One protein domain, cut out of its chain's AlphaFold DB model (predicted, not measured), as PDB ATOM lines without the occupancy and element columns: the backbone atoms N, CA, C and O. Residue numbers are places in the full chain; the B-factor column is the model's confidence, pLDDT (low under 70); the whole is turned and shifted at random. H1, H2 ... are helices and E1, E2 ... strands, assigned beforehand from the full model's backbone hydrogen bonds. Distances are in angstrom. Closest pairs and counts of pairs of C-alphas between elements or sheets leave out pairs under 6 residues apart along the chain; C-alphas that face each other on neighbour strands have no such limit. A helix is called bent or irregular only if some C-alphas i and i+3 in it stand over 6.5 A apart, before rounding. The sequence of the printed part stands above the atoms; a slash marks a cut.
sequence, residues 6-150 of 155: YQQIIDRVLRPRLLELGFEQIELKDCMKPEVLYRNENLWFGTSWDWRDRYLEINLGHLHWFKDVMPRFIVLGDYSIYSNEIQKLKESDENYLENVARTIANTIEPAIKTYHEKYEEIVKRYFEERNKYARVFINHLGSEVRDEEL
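This is residues 6 to 150 of the 155 residues of an uncharacterized protein of Chloroflexi bacterium (UniProt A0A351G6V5). A strongly twisted sheet of five antiparallel strands has an arc of helices partly wrapped round it: H1 and H2 at one end, the long bent helix H3 along E2 and E3, and H4 at the other end. The printed part has 145 residues, with five named helices and five named strands in the order H1 H2 E1 E2 E3 E4 H3 H4 E5 H5. The sheet is branched at E3, and E1 to E4 form a meander, each strand the antiparallel neighbour of the one before. The class is mixed, helices and strands; the whole is compact, with a radius of gyration of the C-alphas of 15.0 A, and rounded, spanning 38 by 35 by 33 A.

Begin at E3, residues 55 to 66, which bends by 116 degrees at residue 62. On one side of it lie E2, residues 43 to 50, and E5, residues 141 to 144; on the other side lies E4, residues 72 to 78. Look for N 46 and O 59 at 3.0 A between E2 and E3, N 64 and O 74 at 2.8 A between E3 and E4, and N 142 and O 65 at 2.8 A between E3 and E5. E1, residues 36 to 40, forms a hairpin with E2, with N 38 and O 45 at 2.8 A. H3, residues 96 to 128, was assigned as one helix by its hydrogen bonds but is bent, with C-alphas 117 and 120 8.5 A apart. Its arm H3a, residues 96 to 117, is irregular, with C-alphas 106 and 109 7.5 A apart; it lies over E2 and E3 at a height over the sheet of 10.0 A. H1, residues 6 to 13, touches residues 97 to 105 of H3a, the closest C-alphas being those of Val 13 and Ala 101, 6.1 A apart. H2, residues 15 to 20, H3b, residues 120 to 128, and H4, residues 132 to 140, only graze the sheet, as H1 does; H5, residues 147 to 150, is not on it. Every O i to N i+4 pair is within hydrogen-bond range in H1, H2 and H3b, against 16 of 18 in H3a and 4 of 5 in H4; H5 is too short for such a pair.

Find C-alpha 6 at (-36.072, -10.924, 29.258), where H1 begins. E2 covers 23.6 A, E3 19.0 A and E4 17.2 A. H3a runs 29.8 A from C-alpha 96 at (-30.463, -18.793, 24.652), and H5 ends at C-alpha 150, (-46.966, -11.079, 51.480).

The C-alphas of Glu 94 and Glu 148, the two farthest apart, are 42.5 A apart. The printed part has no cut; the links H2 to E1 and E4 to H3 are long. Residues 129 to 134 have pLDDT under 70.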
ATOM      1  N   TYR A   6     -35.851  -9.632  28.630       93.44
ATOM      2  CA  TYR A   6     -36.072 -10.924  29.258       93.44
ATOM      3  C   TYR A   6     -37.541 -11.117  29.651       93.44
ATOM      4  O   TYR A   6     -38.173 -12.073  29.208       93.44
ATOM      5  N   GLN A   7     -38.135 -10.154  30.361       94.19
ATOM      6  CA  GLN A   7     -39.543 -10.223  30.737       94.19
ATOM      7  C   GLN A   7     -40.467 -10.275  29.513       94.19
ATOM      8  O   GLN A   7     -41.444 -11.014  29.528       94.19
ATOM      9  N   GLN A   8     -40.141  -9.572  28.424       95.38
ATOM     10  CA  GLN A   8     -40.892  -9.675  27.165       95.38
ATOM     11  C   GLN A   8     -40.842 -11.089  26.558       95.38
ATOM     12  O   GLN A   8     -41.847 -11.561  26.026       95.38
ATOM     13  N   ILE A   9     -39.698 -11.779  26.638       96.38
ATOM     14  CA  ILE A   9     -39.569 -13.173  26.190       96.38
ATOM     15  C   ILE A   9     -40.441 -14.085  27.054       96.38
ATOM     16  O   ILE A   9     -41.204 -14.879  26.506       96.38
ATOM     17  N   ILE A  10     -40.370 -13.942  28.381       97.06
ATOM     18  CA  ILE A  10     -41.175 -14.736  29.316       97.06
ATOM     19  C   ILE A  10     -42.670 -14.499  29.089       97.06
ATOM     20  O   ILE A  10     -43.418 -15.463  28.936       97.06
ATOM     21  N   ASP A  11     -43.092 -13.239  28.971       96.06
ATOM     22  CA  ASP A  11     -44.481 -12.855  28.704       96.06
ATOM     23  C   ASP A  11     -45.017 -13.445  27.395       96.06
ATOM     24  O   ASP A  11     -46.192 -13.796  27.310       96.06
ATOM     25  N   ARG A  12     -44.172 -13.547  26.366       97.44
ATOM     26  CA  ARG A  12     -44.568 -14.072  25.055       97.44
ATOM     27  C   ARG A  12     -44.581 -15.599  25.009       97.44
ATOM     28  O   ARG A  12     -45.442 -16.168  24.350       97.44
ATOM     29  N   VAL A  13     -43.593 -16.251  25.622       97.62
ATOM     30  CA  VAL A  13     -43.323 -17.686  25.416       97.62
ATOM     31  C   VAL A  13     -43.843 -18.540  26.564       97.62
ATOM     32  O   VAL A  13     -44.497 -19.549  26.324       97.62
ATOM     33  N   LEU A  14     -43.543 -18.159  27.803       96.94
ATOM     34  CA  LEU A  14     -43.778 -19.003  28.974       96.94
ATOM     35  C   LEU A  14     -45.080 -18.647  29.695       96.94
ATOM     36  O   LEU A  14     -45.806 -19.538  30.135       96.94
ATOM     37  N   ARG A  15     -45.409 -17.354  29.789       97.56
ATOM     38  CA  ARG A  15     -46.609 -16.877  30.483       97.56
ATOM     39  C   ARG A  15     -47.895 -17.568  30.018       97.56
ATOM     40  O   ARG A  15     -48.632 -17.983  30.905       97.56
ATOM     41  N   PRO A  16     -48.186 -17.746  28.711       98.19
ATOM     42  CA  PRO A  16     -49.419 -18.416  28.292       98.19
ATOM     43  C   PRO A  16     -49.566 -19.803  28.923       98.19
ATOM     44  O   PRO A  16     -50.618 -20.127  29.461       98.19
ATOM     45  N   ARG A  17     -48.470 -20.570  28.960       97.94
ATOM     46  CA  ARG A  17     -48.459 -21.911  29.538       97.94
ATOM     47  C   ARG A  17     -48.635 -21.907  31.056       97.94
ATOM     48  O   ARG A  17     -49.330 -22.760  31.588       97.94
ATOM     49  N   LEU A  18     -48.023 -20.951  31.753       98.00
ATOM     50  CA  LEU A  18     -48.215 -20.791  33.197       98.00
ATOM     51  C   LEU A  18     -49.676 -20.455  33.530       98.00
ATOM     52  O   LEU A  18     -50.243 -21.064  34.433       98.00
ATOM     53  N   LEU A  19     -50.301 -19.550  32.768       98.00
ATOM     54  CA  LEU A  19     -51.711 -19.191  32.954       98.00
ATOM     55  C   LEU A  19     -52.648 -20.386  32.703       98.00
ATOM     56  O   LEU A  19     -53.574 -20.602  33.478       98.00
ATOM     57  N   GLU A  20     -52.396 -21.187  31.661       98.00
ATOM     58  CA  GLU A  20     -53.144 -22.432  31.399       98.00
ATOM     59  C   GLU A  20     -53.073 -23.420  32.569       98.00
ATOM     60  O   GLU A  20     -54.036 -24.132  32.841       98.00
ATOM     61  N   LEU A  21     -51.939 -23.449  33.272       97.44
ATOM     62  CA  LEU A  21     -51.702 -24.297  34.439       97.44
ATOM     63  C   LEU A  21     -52.191 -23.665  35.752       97.44
ATOM     64  O   LEU A  21     -51.852 -24.164  36.823       97.44
ATOM     65  N   GLY A  22     -52.958 -22.573  35.691       97.88
ATOM     66  CA  GLY A  22     -53.562 -21.929  36.858       97.88
ATOM     67  C   GLY A  22     -52.622 -21.020  37.651       97.88
ATOM     68  O   GLY A  22     -52.966 -20.615  38.757       97.88
ATOM     69  N   PHE A  23     -51.442 -20.686  37.122       98.19
ATOM     70  CA  PHE A  23     -50.588 -19.693  37.765       98.19
ATOM     71  C   PHE A  23     -51.102 -18.277  37.522       98.19
ATOM     72  O   PHE A  23     -51.478 -17.906  36.413       98.19
ATOM     73  N   GLU A  24     -50.978 -17.443  38.540       97.44
ATOM     74  CA  GLU A  24     -51.215 -16.009  38.484       97.44
ATOM     75  C   GLU A  24     -49.893 -15.261  38.616       97.44
ATOM     76  O   GLU A  24     -49.015 -15.647  39.388       97.44
ATOM     77  N   GLN A  25     -49.732 -14.176  37.858       96.69
ATOM     78  CA  GLN A  25     -48.551 -13.330  37.986       96.69
ATOM     79  C   GLN A  25     -48.653 -12.493  39.262       96.69
ATOM     80  O   GLN A  25     -49.649 -11.803  39.473       96.69
ATOM     81  N   ILE A  26     -47.603 -12.511  40.081       96.38
ATOM     82  CA  ILE A  26     -47.537 -11.753  41.328       96.38
ATOM     83  C   ILE A  26     -46.529 -10.620  41.180       96.38
ATOM     84  O   ILE A  26     -45.347 -10.837  40.916       96.38
ATOM     85  N   GLU A  27     -46.992  -9.394  41.401       94.75
ATOM     86  CA  GLU A  27     -46.136  -8.217  41.489       94.75
ATOM     87  C   GLU A  27     -45.958  -7.818  42.954       94.75
ATOM     88  O   GLU A  27     -46.934  -7.617  43.679       94.75
ATOM     89  N   LEU A  28     -44.699  -7.699  43.390       94.25
ATOM     90  CA  LEU A  28     -44.362  -7.159  44.708       94.25
ATOM     91  C   LEU A  28     -43.541  -5.873  44.568       94.25
ATOM     92  O   LEU A  28     -42.699  -5.758  43.671       94.25
ATOM     93  N   LYS A  29     -43.752  -4.930  45.477       93.81
ATOM     94  CA  LYS A  29     -43.044  -3.653  45.612       93.81
ATOM     95  C   LYS A  29     -42.283  -3.599  46.935       93.81
ATOM     96  O   LYS A  29     -42.511  -4.414  47.822       93.81
ATOM     97  N   ASP A  30     -41.353  -2.651  47.034       93.50
ATOM     98  CA  ASP A  30     -40.597  -2.351  48.260       93.50
ATOM     99  C   ASP A  30     -39.818  -3.549  48.853       93.50
ATOM    100  O   ASP A  30     -39.542  -3.616  50.050       93.50
ATOM    101  N   CYS A  31     -39.435  -4.504  47.998       93.81
ATOM    102  CA  CYS A  31     -38.696  -5.710  48.365       93.81
ATOM    103  C   CYS A  31     -37.780  -6.191  47.226       93.81
ATOM    104  O   CYS A  31     -38.014  -5.911  46.045       93.81
ATOM    105  N   MET A  32     -36.769  -6.986  47.571       94.50
ATOM    106  CA  MET A  32     -36.054  -7.832  46.618       94.50
ATOM    107  C   MET A  32     -36.867  -9.096  46.339       94.50
ATOM    108  O   MET A  32     -37.399  -9.726  47.252       94.50
ATOM    109  N   LYS A  33     -36.964  -9.468  45.070       94.31
ATOM    110  CA  LYS A  33     -37.707 -10.638  44.594       94.31
ATOM    111  C   LYS A  33     -37.164 -11.061  43.228       94.31
ATOM    112  O   LYS A  33     -36.472 -10.250  42.601       94.31
ATOM    113  N   PRO A  34     -37.543 -12.248  42.730       95.19
ATOM    114  CA  PRO A  34     -37.339 -12.574  41.331       95.19
ATOM    115  C   PRO A  34     -37.947 -11.522  40.396       95.19
ATOM    116  O   PRO A  34     -38.973 -10.909  40.715       95.19
ATOM    117  N   GLU A  35     -37.316 -11.306  39.241       94.88
ATOM    118  CA  GLU A  35     -37.799 -10.348  38.234       94.88
ATOM    119  C   GLU A  35     -39.206 -10.714  37.752       94.88
ATOM    120  O   GLU A  35     -40.067  -9.850  37.565       94.88
ATOM    121  N   VAL A  36     -39.440 -12.014  37.591       96.69
ATOM    122  CA  VAL A  36     -40.715 -12.589  37.205       96.69
ATOM    123  C   VAL A  36     -41.144 -13.596  38.264       96.69
ATOM    124  O   VAL A  36     -40.390 -14.508  38.599       96.69
ATOM    125  N   LEU A  37     -42.363 -13.432  38.777       97.56
ATOM    126  CA  LEU A  37     -42.907 -14.255  39.847       97.56
ATOM    127  C   LEU A  37     -44.352 -14.644  39.533       97.56
ATOM    128  O   LEU A  37     -45.177 -13.800  39.182       97.56
ATOM    129  N   TYR A  38     -44.642 -15.930  39.671       98.25
ATOM    130  CA  TYR A  38     -45.952 -16.526  39.463       98.25
ATOM    131  C   TYR A  38     -46.306 -17.442  40.631       98.25
ATOM    132  O   TYR A  38     -45.419 -18.038  41.246       98.25
ATOM    133  N   ARG A  39     -47.602 -17.586  40.904       97.31
ATOM    134  CA  ARG A  39     -48.136 -18.405  41.993       97.31
ATOM    135  C   ARG A  39     -49.317 -19.249  41.523       97.31
ATOM    136  O   ARG A  39     -50.221 -18.709  40.902       97.31
ATOM    137  N   ASN A  40     -49.337 -20.526  41.884       96.06
ATOM    138  CA  ASN A  40     -50.516 -21.387  41.865       96.06
ATOM    139  C   ASN A  40     -50.632 -22.054  43.247       96.06
ATOM    140  O   ASN A  40     -49.756 -22.827  43.626       96.06
ATOM    141  N   GLU A  41     -51.665 -21.716  44.023       91.94
ATOM    142  CA  GLU A  41     -51.824 -22.157  45.420       91.94
ATOM    143  C   GLU A  41     -50.561 -21.897  46.269       91.94
ATOM    144  O   GLU A  41     -50.204 -20.742  46.489       91.94
ATOM    145  N   ASN A  42     -49.867 -22.933  46.747       90.25
ATOM    146  CA  ASN A  42     -48.616 -22.799  47.509       90.25
ATOM    147  C   ASN A  42     -47.359 -22.962  46.639       90.25
ATOM    148  O   ASN A  42     -46.238 -22.817  47.127       90.25
ATOM    149  N   LEU A  43     -47.533 -23.227  45.344       94.69
ATOM    150  CA  LEU A  43     -46.450 -23.395  44.392       94.69
ATOM    151  C   LEU A  43     -46.102 -22.067  43.722       94.69
ATOM    152  O   LEU A  43     -46.941 -21.381  43.137       94.69
ATOM    153  N   TRP A  44     -44.825 -21.730  43.765       97.25
ATOM    154  CA  TRP A  44     -44.262 -20.516  43.207       97.25
ATOM    155  C   TRP A  44     -43.306 -20.850  42.079       97.25
ATOM    156  O   TRP A  44     -42.466 -21.739  42.207       97.25
ATOM    157  N   PHE A  45     -43.401 -20.086  40.998       98.00
ATOM    158  CA  PHE A  45     -42.412 -20.062  39.934       98.00
ATOM    159  C   PHE A  45     -41.747 -18.687  39.915       98.00
ATOM    160  O   PHE A  45     -42.422 -17.666  39.777       98.00
ATOM    161  N   GLY A  46     -40.428 -18.656  40.074       97.69
ATOM    162  CA  GLY A  46     -39.635 -17.430  40.117       97.69
ATOM    163  C   GLY A  46     -38.488 -17.497  39.124       97.69
ATOM    164  O   GLY A  46     -37.839 -18.534  39.006       97.69
ATOM    165  N   THR A  47     -38.229 -16.411  38.400       97.56
ATOM    166  CA  THR A  47     -37.085 -16.367  37.491       97.56
ATOM    167  C   THR A  47     -36.544 -14.954  37.282       97.56
ATOM    168  O   THR A  47     -37.301 -13.978  37.278       97.56
ATOM    169  N   SER A  48     -35.224 -14.851  37.131       95.81
ATOM    170  CA  SER A  48     -34.489 -13.589  37.002       95.81
ATOM    171  C   SER A  48     -33.328 -13.746  36.030       95.81
ATOM    172  O   SER A  48     -32.645 -14.771  36.051       95.81
ATOM    173  N   TRP A  49     -33.059 -12.717  35.225       94.44
ATOM    174  CA  TRP A  49     -31.875 -12.669  34.368       94.44
ATOM    175  C   TRP A  49     -31.006 -11.458  34.699       94.44
ATOM    176  O   TRP A  49     -31.383 -10.314  34.426       94.44
ATOM    177  N   ASP A  50     -29.808 -11.707  35.226       91.62
ATOM    178  CA  ASP A  50     -28.779 -10.678  35.329       91.62
ATOM    179  C   ASP A  50     -27.857 -10.732  34.109       91.62
ATOM    180  O   ASP A  50     -27.012 -11.613  33.965       91.62
ATOM    181  N   TRP A  51     -28.004  -9.750  33.223       87.44
ATOM    182  CA  TRP A  51     -27.195  -9.637  32.012       87.44
ATOM    183  C   TRP A  51     -25.726  -9.284  32.281       87.44
ATOM    184  O   TRP A  51     -24.897  -9.504  31.398       87.44
ATOM    185  N   ARG A  52     -25.398  -8.710  33.449       87.19
ATOM    186  CA  ARG A  52     -24.024  -8.300  33.790       87.19
ATOM    187  C   ARG A  52     -23.168  -9.511  34.113       87.19
ATOM    188  O   ARG A  52     -22.090  -9.663  33.549       87.19
ATOM    189  N   ASP A  53     -23.716 -10.381  34.951       88.00
ATOM    190  CA  ASP A  53     -23.050 -11.596  35.420       88.00
ATOM    191  C   ASP A  53     -23.449 -12.829  34.604       88.00
ATOM    192  O   ASP A  53     -22.990 -13.935  34.884       88.00
ATOM    193  N   ARG A  54     -24.305 -12.633  33.589       87.31
ATOM    194  CA  ARG A  54     -24.869 -13.693  32.749       87.31
ATOM    195  C   ARG A  54     -25.517 -14.802  33.583       87.31
ATOM    196  O   ARG A  54     -25.434 -15.990  33.278       87.31
ATOM    197  N   TYR A  55     -26.165 -14.392  34.666       89.75
ATOM    198  CA  TYR A  55     -26.733 -15.291  35.653       89.75
ATOM    199  C   TYR A  55     -28.238 -15.433  35.442       89.75
ATOM    200  O   TYR A  55     -28.983 -14.453  35.479       89.75
ATOM    201  N   LEU A  56     -28.675 -16.674  35.233       92.88
ATOM    202  CA  LEU A  56     -30.074 -17.040  35.077       92.88
ATOM    203  C   LEU A  56     -30.538 -17.836  36.294       92.88
ATOM    204  O   LEU A  56     -30.068 -18.944  36.546       92.88
ATOM    205  N   GLU A  57     -31.493 -17.274  37.020       94.19
ATOM    206  CA  GLU A  57     -32.164 -17.927  38.136       94.19
ATOM    207  C   GLU A  57     -33.513 -18.464  37.659       94.19
ATOM    208  O   GLU A  57     -34.297 -17.714  37.077       94.19
ATOM    209  N   ILE A  58     -33.799 -19.749  37.886       96.06
ATOM    210  CA  ILE A  58     -35.091 -20.372  37.562       96.06
ATOM    211  C   ILE A  58     -35.463 -21.294  38.712       96.06
ATOM    212  O   ILE A  58     -34.745 -22.253  39.013       96.06
ATOM    213  N   ASN A  59     -36.599 -21.023  39.340       95.38
ATOM    214  CA  ASN A  59     -37.039 -21.744  40.516       95.38
ATOM    215  C   ASN A  59     -38.506 -22.156  40.435       95.38
ATOM    216  O   ASN A  59     -39.346 -21.423  39.913       95.38
ATOM    217  N   LEU A  60     -38.797 -23.322  41.006       95.56
ATOM    218  CA  LEU A  60     -40.133 -23.866  41.212       95.56
ATOM    219  C   LEU A  60     -40.191 -24.501  42.609       95.56
ATOM    220  O   LEU A  60     -39.461 -25.456  42.881       95.56
ATOM    221  N   GLY A  61     -41.031 -23.964  43.490       94.25
ATOM    222  CA  GLY A  61     -41.175 -24.463  44.858       94.25
ATOM    223  C   GLY A  61     -41.922 -23.499  45.776       94.25
ATOM    224  O   GLY A  61     -42.864 -22.852  45.341       94.25
ATOM    225  N   HIS A  62     -41.525 -23.402  47.043       93.44
ATOM    226  CA  HIS A  62     -42.179 -22.510  48.013       93.44
ATOM    227  C   HIS A  62     -41.479 -21.153  48.103       93.44
ATOM    228  O   HIS A  62     -40.278 -21.044  47.847       93.44
ATOM    229  N   LEU A  63     -42.217 -20.110  48.486       95.50
ATOM    230  CA  LEU A  63     -41.664 -18.775  48.700       95.50
ATOM    231  C   LEU A  63     -41.167 -18.635  50.140       95.50
ATOM    232  O   LEU A  63     -41.925 -18.830  51.085       95.50
ATOM    233  N   HIS A  64     -39.910 -18.245  50.313       94.56
ATOM    234  CA  HIS A  64     -39.293 -18.056  51.620       94.56
ATOM    235  C   HIS A  64     -38.814 -16.625  51.817       94.56
ATOM    236  O   HIS A  64     -38.373 -15.947  50.882       94.56
ATOM    237  N   TRP A  65     -38.845 -16.201  53.077       94.75
ATOM    238  CA  TRP A  65     -38.082 -15.053  53.527       94.75
ATOM    239  C   TRP A  65     -36.590 -15.329  53.370       94.75
ATOM    240  O   TRP A  65     -36.110 -16.425  53.653       94.75
ATOM    241  N   PHE A  66     -35.835 -14.314  52.976       93.12
ATOM    242  CA  PHE A  66     -34.386 -14.338  53.029       93.12
ATOM    243  C   PHE A  66     -33.895 -13.136  53.818       93.12
ATOM    244  O   PHE A  66     -34.272 -11.994  53.552       93.12
ATOM    245  N   LYS A  67     -33.063 -13.400  54.819       88.38
ATOM    246  CA  LYS A  67     -32.473 -12.371  55.660       88.38
ATOM    247  C   LYS A  67     -31.476 -11.571  54.830       88.38
ATOM    248  O   LYS A  67     -30.434 -12.084  54.437       88.38
ATOM    249  N   ASP A  68     -31.797 -10.308  54.610       88.12
ATOM    250  CA  ASP A  68     -30.982  -9.362  53.857       88.12
ATOM    251  C   ASP A  68     -31.178  -7.945  54.437       88.12
ATOM    252  O   ASP A  68     -31.953  -7.756  55.378       88.12
ATOM    253  N   VAL A  69     -30.471  -6.943  53.907       87.94
ATOM    254  CA  VAL A  69     -30.564  -5.536  54.358       87.94
ATOM    255  C   VAL A  69     -31.970  -4.958  54.145       87.94
ATOM    256  O   VAL A  69     -32.390  -4.057  54.869       87.94
ATOM    257  N   MET A  70     -32.715  -5.494  53.181       92.06
ATOM    258  CA  MET A  70     -34.121  -5.170  52.929       92.06
ATOM    259  C   MET A  70     -34.944  -6.457  52.778       92.06
ATOM    260  O   MET A  70     -34.358  -7.514  52.534       92.06
ATOM    261  N   PRO A  71     -36.287  -6.391  52.886       92.25
ATOM    262  CA  PRO A  71     -37.159  -7.541  52.669       92.25
ATOM    263  C   PRO A  71     -36.815  -8.248  51.359       92.25
ATOM    264  O   PRO A  71     -36.860  -7.633  50.292       92.25
ATOM    265  N   ARG A  72     -36.439  -9.525  51.443       95.25
ATOM    266  CA  ARG A  72     -36.077 -10.337  50.286       95.25
ATOM    267  C   ARG A  72     -36.869 -11.628  50.283       95.25
ATOM    268  O   ARG A  72     -36.928 -12.335  51.288       95.25
ATOM    269  N   PHE A  73     -37.437 -11.924  49.126       95.25
ATOM    270  CA  PHE A  73     -38.171 -13.143  48.851       95.25
ATOM    271  C   PHE A  73     -37.404 -13.989  47.850       95.25
ATOM    272  O   PHE A  73     -36.885 -13.467  46.861       95.25
ATOM    273  N   ILE A  74     -37.350 -15.292  48.100       94.38
ATOM    274  CA  ILE A  74     -36.735 -16.265  47.198       94.38
ATOM    275  C   ILE A  74     -37.657 -17.467  47.034       94.38
ATOM    276  O   ILE A  74     -38.357 -17.850  47.970       94.38
ATOM    277  N   VAL A  75     -37.655 -18.069  45.848       94.56
ATOM    278  CA  VAL A  75     -38.372 -19.323  45.609       94.56
ATOM    279  C   VAL A  75     -37.394 -20.469  45.835       94.56
ATOM    280  O   VAL A  75     -36.386 -20.594  45.139       94.56
ATOM    281  N   LEU A  76     -37.671 -21.304  46.830       89.62
ATOM    282  CA  LEU A  76     -36.828 -22.438  47.171       89.62
ATOM    283  C   LEU A  76     -37.186 -23.641  46.296       89.62
ATOM    284  O   LEU A  76     -38.183 -24.319  46.527       89.62
ATOM    285  N   GLY A  77     -36.335 -23.912  45.311       87.50
ATOM    286  CA  GLY A  77     -36.424 -25.095  44.460       87.50
ATOM    287  C   GLY A  77     -35.790 -24.818  43.110       87.50
ATOM    288  O   GLY A  77     -36.398 -24.183  42.261       87.50
ATOM    289  N   ASP A  78     -34.542 -25.237  42.918       89.06
ATOM    290  CA  ASP A  78     -33.849 -25.083  41.636       89.06
ATOM    291  C   ASP A  78     -34.595 -25.870  40.554       89.06
ATOM    292  O   ASP A  78     -34.807 -27.076  40.696       89.06
ATOM    293  N   TYR A  79     -34.998 -25.193  39.476       92.56
ATOM    294  CA  TYR A  79     -35.796 -25.819  38.428       92.56
ATOM    295  C   TYR A  79     -35.086 -27.012  37.774       92.56
ATOM    296  O   TYR A  79     -35.727 -27.972  37.336       92.56
ATOM    297  N   SER A  80     -33.752 -26.989  37.734       89.19
ATOM    298  CA  SER A  80     -32.962 -28.056  37.127       89.19
ATOM    299  C   SER A  80     -33.084 -29.400  37.849       89.19
ATOM    300  O   SER A  80     -32.840 -30.434  37.236       89.19
ATOM    301  N   ILE A  81     -33.554 -29.408  39.102       85.75
ATOM    302  CA  ILE A  81     -33.877 -30.637  39.842       85.75
ATOM    303  C   ILE A  81     -35.027 -31.399  39.166       85.75
ATOM    304  O   ILE A  81     -35.041 -32.631  39.179       85.75
ATOM    305  N   TYR A  82     -35.974 -30.682  38.558       87.31
ATOM    306  CA  TYR A  82     -37.142 -31.268  37.895       87.31
ATOM    307  C   TYR A  82     -36.913 -31.505  36.402       87.31
ATOM    308  O   TYR A  82     -37.507 -32.407  35.815       87.31
ATOM    309  N   SER A  83     -36.060 -30.688  35.776       87.56
ATOM    310  CA  SER A  83     -35.779 -30.755  34.345       87.56
ATOM    311  C   SER A  83     -34.308 -30.481  34.043       87.56
ATOM    312  O   SER A  83     -33.854 -29.337  33.959       87.56
ATOM    313  N   ASN A  84     -33.567 -31.556  33.768       87.88
ATOM    314  CA  ASN A  84     -32.171 -31.482  33.329       87.88
ATOM    315  C   ASN A  84     -32.010 -30.865  31.927       87.88
ATOM    316  O   ASN A  84     -30.886 -30.627  31.491       87.88
ATOM    317  N   GLU A  85     -33.093 -30.627  31.179       89.50
ATOM    318  CA  GLU A  85     -33.005 -30.050  29.832       89.50
ATOM    319  C   GLU A  85     -32.456 -28.626  29.842       89.50
ATOM    320  O   GLU A  85     -31.722 -28.253  28.929       89.50
ATOM    321  N   ILE A  86     -32.732 -27.862  30.900       87.25
ATOM    322  CA  ILE A  86     -32.210 -26.498  31.040       87.25
ATOM    323  C   ILE A  86     -30.685 -26.496  31.147       87.25
ATOM    324  O   ILE A  86     -30.034 -25.651  30.539       87.25
ATOM    325  N   GLN A  87     -30.102 -27.478  31.839       87.31
ATOM    326  CA  GLN A  87     -28.647 -27.586  31.999       87.31
ATOM    327  C   GLN A  87     -27.918 -27.899  30.682       87.31
ATOM    328  O   GLN A  87     -26.704 -27.732  30.593       87.31
ATOM    329  N   LYS A  88     -28.640 -28.363  29.653       89.44
ATOM    330  CA  LYS A  88     -28.068 -28.670  28.333       89.44
ATOM    331  C   LYS A  88     -27.954 -27.435  27.436       89.44
ATOM    332  O   LYS A  88     -27.255 -27.496  26.426       89.44
ATOM    333  N   LEU A  89     -28.652 -26.348  27.769       90.75
ATOM    334  CA  LEU A  89     -28.660 -25.119  26.980       90.75
ATOM    335  C   LEU A  89     -27.390 -24.311  27.239       90.75
ATOM    336  O   LEU A  89     -26.952 -24.176  28.382       90.75
ATOM    337  N   LYS A  90     -26.808 -23.744  26.180       89.69
ATOM    338  CA  LYS A  90     -25.584 -22.953  26.283       89.69
ATOM    339  C   LYS A  90     -25.905 -21.477  26.183       89.69
ATOM    340  O   LYS A  90     -26.545 -21.019  25.245       89.69
ATOM    341  N   GLU A  91     -25.376 -20.717  27.126       86.75
ATOM    342  CA  GLU A  91     -25.562 -19.269  27.179       86.75
ATOM    343  C   GLU A  91     -24.978 -18.537  25.953       86.75
ATOM    344  O   GLU A  91     -25.415 -17.446  25.600       86.75
ATOM    345  N   SER A  92     -24.019 -19.160  25.259       88.06
ATOM    346  CA  SER A  92     -23.460 -18.665  23.997       88.06
ATOM    347  C   SER A  92     -24.434 -18.704  22.814       88.06
ATOM    348  O   SER A  92     -24.112 -18.160  21.760       88.06
ATOM    349  N   ASP A  93     -25.577 -19.379  22.944       90.06
ATOM    350  CA  ASP A  93     -26.527 -19.545  21.849       90.06
ATOM    351  C   ASP A  93     -27.268 -18.228  21.568       90.06
ATOM    352  O   ASP A  93     -27.783 -17.576  22.477       90.06
ATOM    353  N   GLU A  94     -27.392 -17.859  20.288       87.44
ATOM    354  CA  GLU A  94     -28.006 -16.590  19.843       87.44
ATOM    355  C   GLU A  94     -29.423 -16.368  20.408       87.44
ATOM    356  O   GLU A  94     -29.824 -15.239  20.694       87.44
ATOM    357  N   ASN A  95     -30.156 -17.461  20.644       92.56
ATOM    358  CA  ASN A  95     -31.517 -17.464  21.181       92.56
ATOM    359  C   ASN A  95     -31.616 -18.121  22.565       92.56
ATOM    360  O   ASN A  95     -32.674 -18.639  22.919       92.56
ATOM    361  N   TYR A  96     -30.539 -18.106  23.358       93.62
ATOM    362  CA  TYR A  96     -30.463 -18.793  24.652       93.62
ATOM    363  C   TYR A  96     -31.698 -18.572  25.540       93.62
ATOM    364  O   TYR A  96     -32.366 -19.533  25.914       93.62
ATOM    365  N   LEU A  97     -32.067 -17.316  25.814       95.06
ATOM    366  CA  LEU A  97     -33.196 -16.994  26.699       95.06
ATOM    367  C   LEU A  97     -34.553 -17.442  26.132       95.06
ATOM    368  O   LEU A  97     -35.436 -17.847  26.888       95.06
ATOM    369  N   GLU A  98     -34.733 -17.395  24.809       96.69
ATOM    370  CA  GLU A  98     -35.951 -17.913  24.175       96.69
ATOM    371  C   GLU A  98     -36.012 -19.439  24.249       96.69
ATOM    372  O   GLU A  98     -37.075 -19.994  24.527       96.69
ATOM    373  N   ASN A  99     -34.879 -20.112  24.043       96.19
ATOM    374  CA  ASN A  99     -34.773 -21.562  24.152       96.19
ATOM    375  C   ASN A  99     -35.051 -22.021  25.583       96.19
ATOM    376  O   ASN A  99     -35.849 -22.931  25.764       96.19
ATOM    377  N   VAL A 100     -34.500 -21.341  26.594       95.62
ATOM    378  CA  VAL A 100     -34.837 -21.590  28.004       95.62
ATOM    379  C   VAL A 100     -36.343 -21.460  28.216       95.62
ATOM    380  O   VAL A 100     -36.959 -22.377  28.751       95.62
ATOM    381  N   ALA A 101     -36.949 -20.345  27.797       97.12
ATOM    382  CA  ALA A 101     -38.375 -20.110  28.015       97.12
ATOM    383  C   ALA A 101     -39.243 -21.199  27.360       97.12
ATOM    384  O   ALA A 101     -40.205 -21.664  27.972       97.12
ATOM    385  N   ARG A 102     -38.880 -21.650  26.150       97.25
ATOM    386  CA  ARG A 102     -39.540 -22.772  25.460       97.25
ATOM    387  C   ARG A 102     -39.338 -24.092  26.199       97.25
ATOM    388  O   ARG A 102     -40.298 -24.835  26.372       97.25
ATOM    389  N   THR A 103     -38.122 -24.376  26.658       96.75
ATOM    390  CA  THR A 103     -37.818 -25.587  27.427       96.75
ATOM    391  C   THR A 103     -38.624 -25.627  28.721       96.75
ATOM    392  O   THR A 103     -39.216 -26.659  29.028       96.75
ATOM    393  N   ILE A 104     -38.730 -24.515  29.457       97.19
ATOM    394  CA  ILE A 104     -39.600 -24.437  30.641       97.19
ATOM    395  C   ILE A 104     -41.050 -24.678  30.229       97.19
ATOM    396  O   ILE A 104     -41.690 -25.552  30.796       97.19
ATOM    397  N   ALA A 105     -41.565 -23.980  29.212       97.19
ATOM    398  CA  ALA A 105     -42.957 -24.139  28.780       97.19
ATOM    399  C   ALA A 105     -43.305 -25.599  28.424       97.19
ATOM    400  O   ALA A 105     -44.390 -26.076  28.746       97.19
ATOM    401  N   ASN A 106     -42.366 -26.335  27.831       96.75
ATOM    402  CA  ASN A 106     -42.558 -27.743  27.480       96.75
ATOM    403  C   ASN A 106     -42.408 -28.702  28.671       96.75
ATOM    404  O   ASN A 106     -42.931 -29.813  28.628       96.75
ATOM    405  N   THR A 107     -41.687 -28.306  29.724       97.06
ATOM    406  CA  THR A 107     -41.332 -29.191  30.849       97.06
ATOM    407  C   THR A 107     -41.989 -28.813  32.175       97.06
ATOM    408  O   THR A 107     -41.875 -29.566  33.138       97.06
ATOM    409  N   ILE A 108     -42.707 -27.691  32.248       96.81
ATOM    410  CA  ILE A 108     -43.257 -27.162  33.501       96.81
ATOM    411  C   ILE A 108     -44.328 -28.075  34.101       96.81
ATOM    412  O   ILE A 108     -44.335 -28.300  35.303       96.81
ATOM    413  N   GLU A 109     -45.187 -28.675  33.282       96.06
ATOM    414  CA  GLU A 109     -46.220 -29.601  33.757       96.06
ATOM    415  C   GLU A 109     -45.630 -30.884  34.382       96.06
ATOM    416  O   GLU A 109     -45.949 -31.180  35.539       96.06
ATOM    417  N   PRO A 110     -44.715 -31.625  33.718       94.94
ATOM    418  CA  PRO A 110     -44.050 -32.749  34.376       94.94
ATOM    419  C   PRO A 110     -43.164 -32.313  35.556       94.94
ATOM    420  O   PRO A 110     -43.002 -33.085  36.508       94.94
ATOM    421  N   ALA A 111     -42.629 -31.087  35.550       94.50
ATOM    422  CA  ALA A 111     -41.888 -30.543  36.685       94.50
ATOM    423  C   ALA A 111     -42.783 -30.328  37.916       94.50
ATOM    424  O   ALA A 111     -42.406 -30.749  39.006       94.50
ATOM    425  N   ILE A 112     -43.984 -29.765  37.743       94.62
ATOM    426  CA  ILE A 112     -44.991 -29.606  38.808       94.62
ATOM    427  C   ILE A 112     -45.375 -30.968  39.394       94.62
ATOM    428  O   ILE A 112     -45.413 -31.137  40.611       94.62
ATOM    429  N   LYS A 113     -45.593 -31.975  38.541       92.81
ATOM    430  CA  LYS A 113     -45.882 -33.338  39.005       92.81
ATOM    431  C   LYS A 113     -44.736 -33.905  39.851       92.81
ATOM    432  O   LYS A 113     -44.968 -34.394  40.952       92.81
ATOM    433  N   THR A 114     -43.502 -33.788  39.361       90.19
ATOM    434  CA  THR A 114     -42.303 -34.251  40.082       90.19
ATOM    435  C   THR A 114     -42.142 -33.529  41.417       90.19
ATOM    436  O   THR A 114     -41.781 -34.147  42.415       90.19
ATOM    437  N   TYR A 115     -42.424 -32.227  41.436       89.06
ATOM    438  CA  TYR A 115     -42.427 -31.416  42.640       89.06
ATOM    439  C   TYR A 115     -43.404 -31.974  43.682       89.06
ATOM    440  O   TYR A 115     -42.975 -32.280  44.789       89.06
ATOM    441  N   HIS A 116     -44.670 -32.205  43.327       88.38
ATOM    442  CA  HIS A 116     -45.652 -32.743  44.275       88.38
ATOM    443  C   HIS A 116     -45.297 -34.145  44.782       88.38
ATOM    444  O   HIS A 116     -45.550 -34.457  45.941       88.38
ATOM    445  N   GLU A 117     -44.687 -34.983  43.942       87.50
ATOM    446  CA  GLU A 117     -44.289 -36.344  44.318       87.50
ATOM    447  C   GLU A 117     -43.050 -36.388  45.225       87.50
ATOM    448  O   GLU A 117     -42.910 -37.319  46.016       87.50
ATOM    449  N   LYS A 118     -42.130 -35.421  45.099       83.06
ATOM    450  CA  LYS A 118     -40.785 -35.492  45.708       83.06
ATOM    451  C   LYS A 118     -40.410 -34.289  46.563       83.06
ATOM    452  O   LYS A 118     -39.240 -34.140  46.914       83.06
ATOM    453  N   TYR A 119     -41.364 -33.422  46.898       79.38
ATOM    454  CA  TYR A 119     -41.078 -32.160  47.580       79.38
ATOM    455  C   TYR A 119     -40.254 -32.348  48.860       79.38
ATOM    456  O   TYR A 119     -39.218 -31.705  49.018       79.38
ATOM    457  N   GLU A 120     -40.648 -33.277  49.736       80.44
ATOM    458  CA  GLU A 120     -39.932 -33.529  50.994       80.44
ATOM    459  C   GLU A 120     -38.473 -33.950  50.768       80.44
ATOM    460  O   GLU A 120     -37.569 -33.464  51.449       80.44
ATOM    461  N   GLU A 121     -38.216 -34.806  49.775       80.69
ATOM    462  CA  GLU A 121     -36.860 -35.236  49.419       80.69
ATOM    463  C   GLU A 121     -36.022 -34.071  48.884       80.69
ATOM    464  O   GLU A 121     -34.844 -33.938  49.219       80.69
ATOM    465  N   ILE A 122     -36.631 -33.208  48.070       74.94
ATOM    466  CA  ILE A 122     -35.977 -32.037  47.479       74.94
ATOM    467  C   ILE A 122     -35.592 -31.040  48.567       74.94
ATOM    468  O   ILE A 122     -34.448 -30.581  48.602       74.94
ATOM    469  N   VAL A 123     -36.519 -30.740  49.477       75.94
ATOM    470  CA  VAL A 123     -36.283 -29.863  50.626       75.94
ATOM    471  C   VAL A 123     -35.167 -30.431  51.494       75.94
ATOM    472  O   VAL A 123     -34.205 -29.727  51.804       75.94
ATOM    473  N   LYS A 124     -35.239 -31.722  51.824       79.31
ATOM    474  CA  LYS A 124     -34.227 -32.408  52.629       79.31
ATOM    475  C   LYS A 124     -32.836 -32.314  51.999       79.31
ATOM    476  O   LYS A 124     -31.900 -31.884  52.671       79.31
ATOM    477  N   ARG A 125     -32.698 -32.607  50.701       74.31
ATOM    478  CA  ARG A 125     -31.423 -32.445  49.974       74.31
ATOM    479  C   ARG A 125     -30.899 -31.017  50.032       74.31
ATOM    480  O   ARG A 125     -29.699 -30.809  50.203       74.31
ATOM    481  N   TYR A 126     -31.791 -30.032  49.932       70.75
ATOM    482  CA  TYR A 126     -31.422 -28.621  50.004       70.75
ATOM    483  C   TYR A 126     -30.765 -28.259  51.345       70.75
ATOM    484  O   TYR A 126     -29.822 -27.463  51.372       70.75
ATOM    485  N   PHE A 127     -31.231 -28.863  52.441       73.06
ATOM    486  CA  PHE A 127     -30.705 -28.633  53.787       73.06
ATOM    487  C   PHE A 127     -29.510 -29.528  54.159       73.06
ATOM    488  O   PHE A 127     -28.656 -29.093  54.931       73.06
ATOM    489  N   GLU A 128     -29.414 -30.744  53.615       71.81
ATOM    490  CA  GLU A 128     -28.413 -31.739  54.033       71.81
ATOM    491  C   GLU A 128     -27.141 -31.768  53.165       71.81
ATOM    492  O   GLU A 128     -26.041 -31.932  53.695       71.81
ATOM    493  N   GLU A 129     -27.232 -31.587  51.843       60.22
ATOM    494  CA  GLU A 129     -26.157 -31.984  50.907       60.22
ATOM    495  C   GLU A 129     -25.149 -30.873  50.560       60.22
ATOM    496  O   GLU A 129     -24.521 -30.889  49.501       60.22
ATOM    497  N   ARG A 130     -24.982 -29.861  51.417       60.12
ATOM    498  CA  ARG A 130     -24.492 -28.563  50.939       60.12
ATOM    499  C   ARG A 130     -23.260 -28.024  51.700       60.12
ATOM    500  O   ARG A 130     -23.168 -28.025  52.926       60.12
ATOM    501  N   ASN A 131     -22.270 -27.582  50.920       58.09
ATOM    502  CA  ASN A 131     -20.898 -27.195  51.285       58.09
ATOM    503  C   ASN A 131     -20.882 -25.941  52.197       58.09
ATOM    504  O   ASN A 131     -21.911 -25.312  52.426       58.09
ATOM    505  N   LYS A 132     -19.706 -25.491  52.673       58.50
ATOM    506  CA  LYS A 132     -19.560 -24.310  53.567       58.50
ATOM    507  C   LYS A 132     -20.381 -23.074  53.141       58.50
ATOM    508  O   LYS A 132     -20.980 -22.433  53.998       58.50
ATOM    509  N   TYR A 133     -20.439 -22.759  51.844       58.66
ATOM    510  CA  TYR A 133     -21.206 -21.620  51.311       58.66
ATOM    511  C   TYR A 133     -22.721 -21.782  51.448       58.66
ATOM    512  O   TYR A 133     -23.441 -20.816  51.686       58.66
ATOM    513  N   ALA A 134     -23.212 -23.009  51.376       68.75
ATOM    514  CA  ALA A 134     -24.624 -23.278  51.518       68.75
ATOM    515  C   ALA A 134     -25.109 -23.242  52.971       68.75
ATOM    516  O   ALA A 134     -26.260 -22.898  53.209       68.75
ATOM    517  N   ARG A 135     -24.228 -23.476  53.953       72.31
ATOM    518  CA  ARG A 135     -24.557 -23.200  55.361       72.31
ATOM    519  C   ARG A 135     -24.871 -21.724  55.587       72.31
ATOM    520  O   ARG A 135     -25.784 -21.407  56.338       72.31
ATOM    521  N   VAL A 136     -24.148 -20.821  54.919       76.69
ATOM    522  CA  VAL A 136     -24.437 -19.381  54.994       76.69
ATOM    523  C   VAL A 136     -25.810 -19.089  54.403       76.69
ATOM    524  O   VAL A 136     -26.590 -18.396  55.046       76.69
ATOM    525  N   PHE A 137     -26.133 -19.654  53.237       81.62
ATOM    526  CA  PHE A 137     -27.461 -19.522  52.636       81.62
ATOM    527  C   PHE A 137     -28.567 -20.019  53.576       81.62
ATOM    528  O   PHE A 137     -29.505 -19.279  53.847       81.62
ATOM    529  N   ILE A 138     -28.426 -21.225  54.136       80.44
ATOM    530  CA  ILE A 138     -29.402 -21.811  55.069       80.44
ATOM    531  C   ILE A 138     -29.579 -20.929  56.309       80.44
ATOM    532  O   ILE A 138     -30.701 -20.704  56.739       80.44
ATOM    533  N   ASN A 139     -28.498 -20.355  56.845       83.25
ATOM    534  CA  ASN A 139     -28.573 -19.446  57.994       83.25
ATOM    535  C   ASN A 139     -29.329 -18.137  57.697       83.25
ATOM    536  O   ASN A 139     -29.741 -17.451  58.633       83.25
ATOM    537  N   HIS A 140     -29.455 -17.759  56.424       88.12
ATOM    538  CA  HIS A 140     -30.210 -16.582  55.991       88.12
ATOM    539  C   HIS A 140     -31.593 -16.943  55.443       88.12
ATOM    540  O   HIS A 140     -32.440 -16.061  55.332       88.12
ATOM    541  N   LEU A 141     -31.848 -18.215  55.136       88.75
ATOM    542  CA  LEU A 141     -33.161 -18.699  54.743       88.75
ATOM    543  C   LEU A 141     -34.101 -18.630  55.954       88.75
ATOM    544  O   LEU A 141     -33.891 -19.284  56.974       88.75
ATOM    545  N   GLY A 142     -35.121 -17.789  55.846       89.31
ATOM    546  CA  GLY A 142     -36.180 -17.656  56.829       89.31
ATOM    547  C   GLY A 142     -37.293 -18.681  56.623       89.31
ATOM    548  O   GLY A 142     -37.194 -19.622  55.830       89.31
ATOM    549  N   SER A 143     -38.390 -18.478  57.351       91.00
ATOM    550  CA  SER A 143     -39.589 -19.292  57.186       91.00
ATOM    551  C   SER A 143     -40.208 -19.102  55.803       91.00
ATOM    552  O   SER A 143     -39.972 -18.103  55.116       91.00
ATOM    553  N   GLU A 144     -41.042 -20.063  55.426       92.94
ATOM    554  CA  GLU A 144     -41.982 -19.880  54.328       92.94
ATOM    555  C   GLU A 144     -42.853 -18.640  54.583       92.94
ATOM    556  O   GLU A 144     -43.193 -18.324  55.731       92.94
ATOM    557  N   VAL A 145     -43.142 -17.900  53.517       93.50
ATOM    558  CA  VAL A 145     -43.898 -16.649  53.565       93.50
ATOM    559  C   VAL A 145     -45.382 -16.963  53.636       93.50
ATOM    560  O   VAL A 145     -45.909 -17.675  52.785       93.50
ATOM    561  N   ARG A 146     -46.075 -16.373  54.609       92.50
ATOM    562  CA  ARG A 146     -47.535 -16.466  54.705       92.50
ATOM    563  C   ARG A 146     -48.227 -15.377  53.893       92.50
ATOM    564  O   ARG A 146     -47.685 -14.288  53.685       92.50
ATOM    565  N   ASP A 147     -49.460 -15.641  53.475       89.44
ATOM    566  CA  ASP A 147     -50.225 -14.727  52.623       89.44
ATOM    567  C   ASP A 147     -50.481 -13.367  53.274       89.44
ATOM    568  O   ASP A 147     -50.389 -12.330  52.607       89.44
ATOM    569  N   GLU A 148     -50.712 -13.338  54.586       91.06
ATOM    570  CA  GLU A 148     -50.893 -12.093  55.330       91.06
ATOM    571  C   GLU A 148     -49.614 -11.246  55.325       91.06
ATOM    572  O   GLU A 148     -49.672 -10.017  55.279       91.06
ATOM    573  N   GLU A 149     -48.446 -11.888  55.343       89.88
ATOM    574  CA  GLU A 149     -47.155 -11.206  55.306       89.88
ATOM    575  C   GLU A 149     -46.867 -10.655  53.909       89.88
ATOM    576  O   GLU A 149     -46.441  -9.505  53.775       89.88
ATOM    577  N   LEU A 150     -47.156 -11.452  52.877       91.25
ATOM    578  CA  LEU A 150     -46.966 -11.079  51.480       91.25
ATOM    579  C   LEU A 150     -47.876  -9.918  51.058       91.25
ATOM    580  O   LEU A 150     -47.467  -9.080  50.254       91.25
TER     581      LEU A 150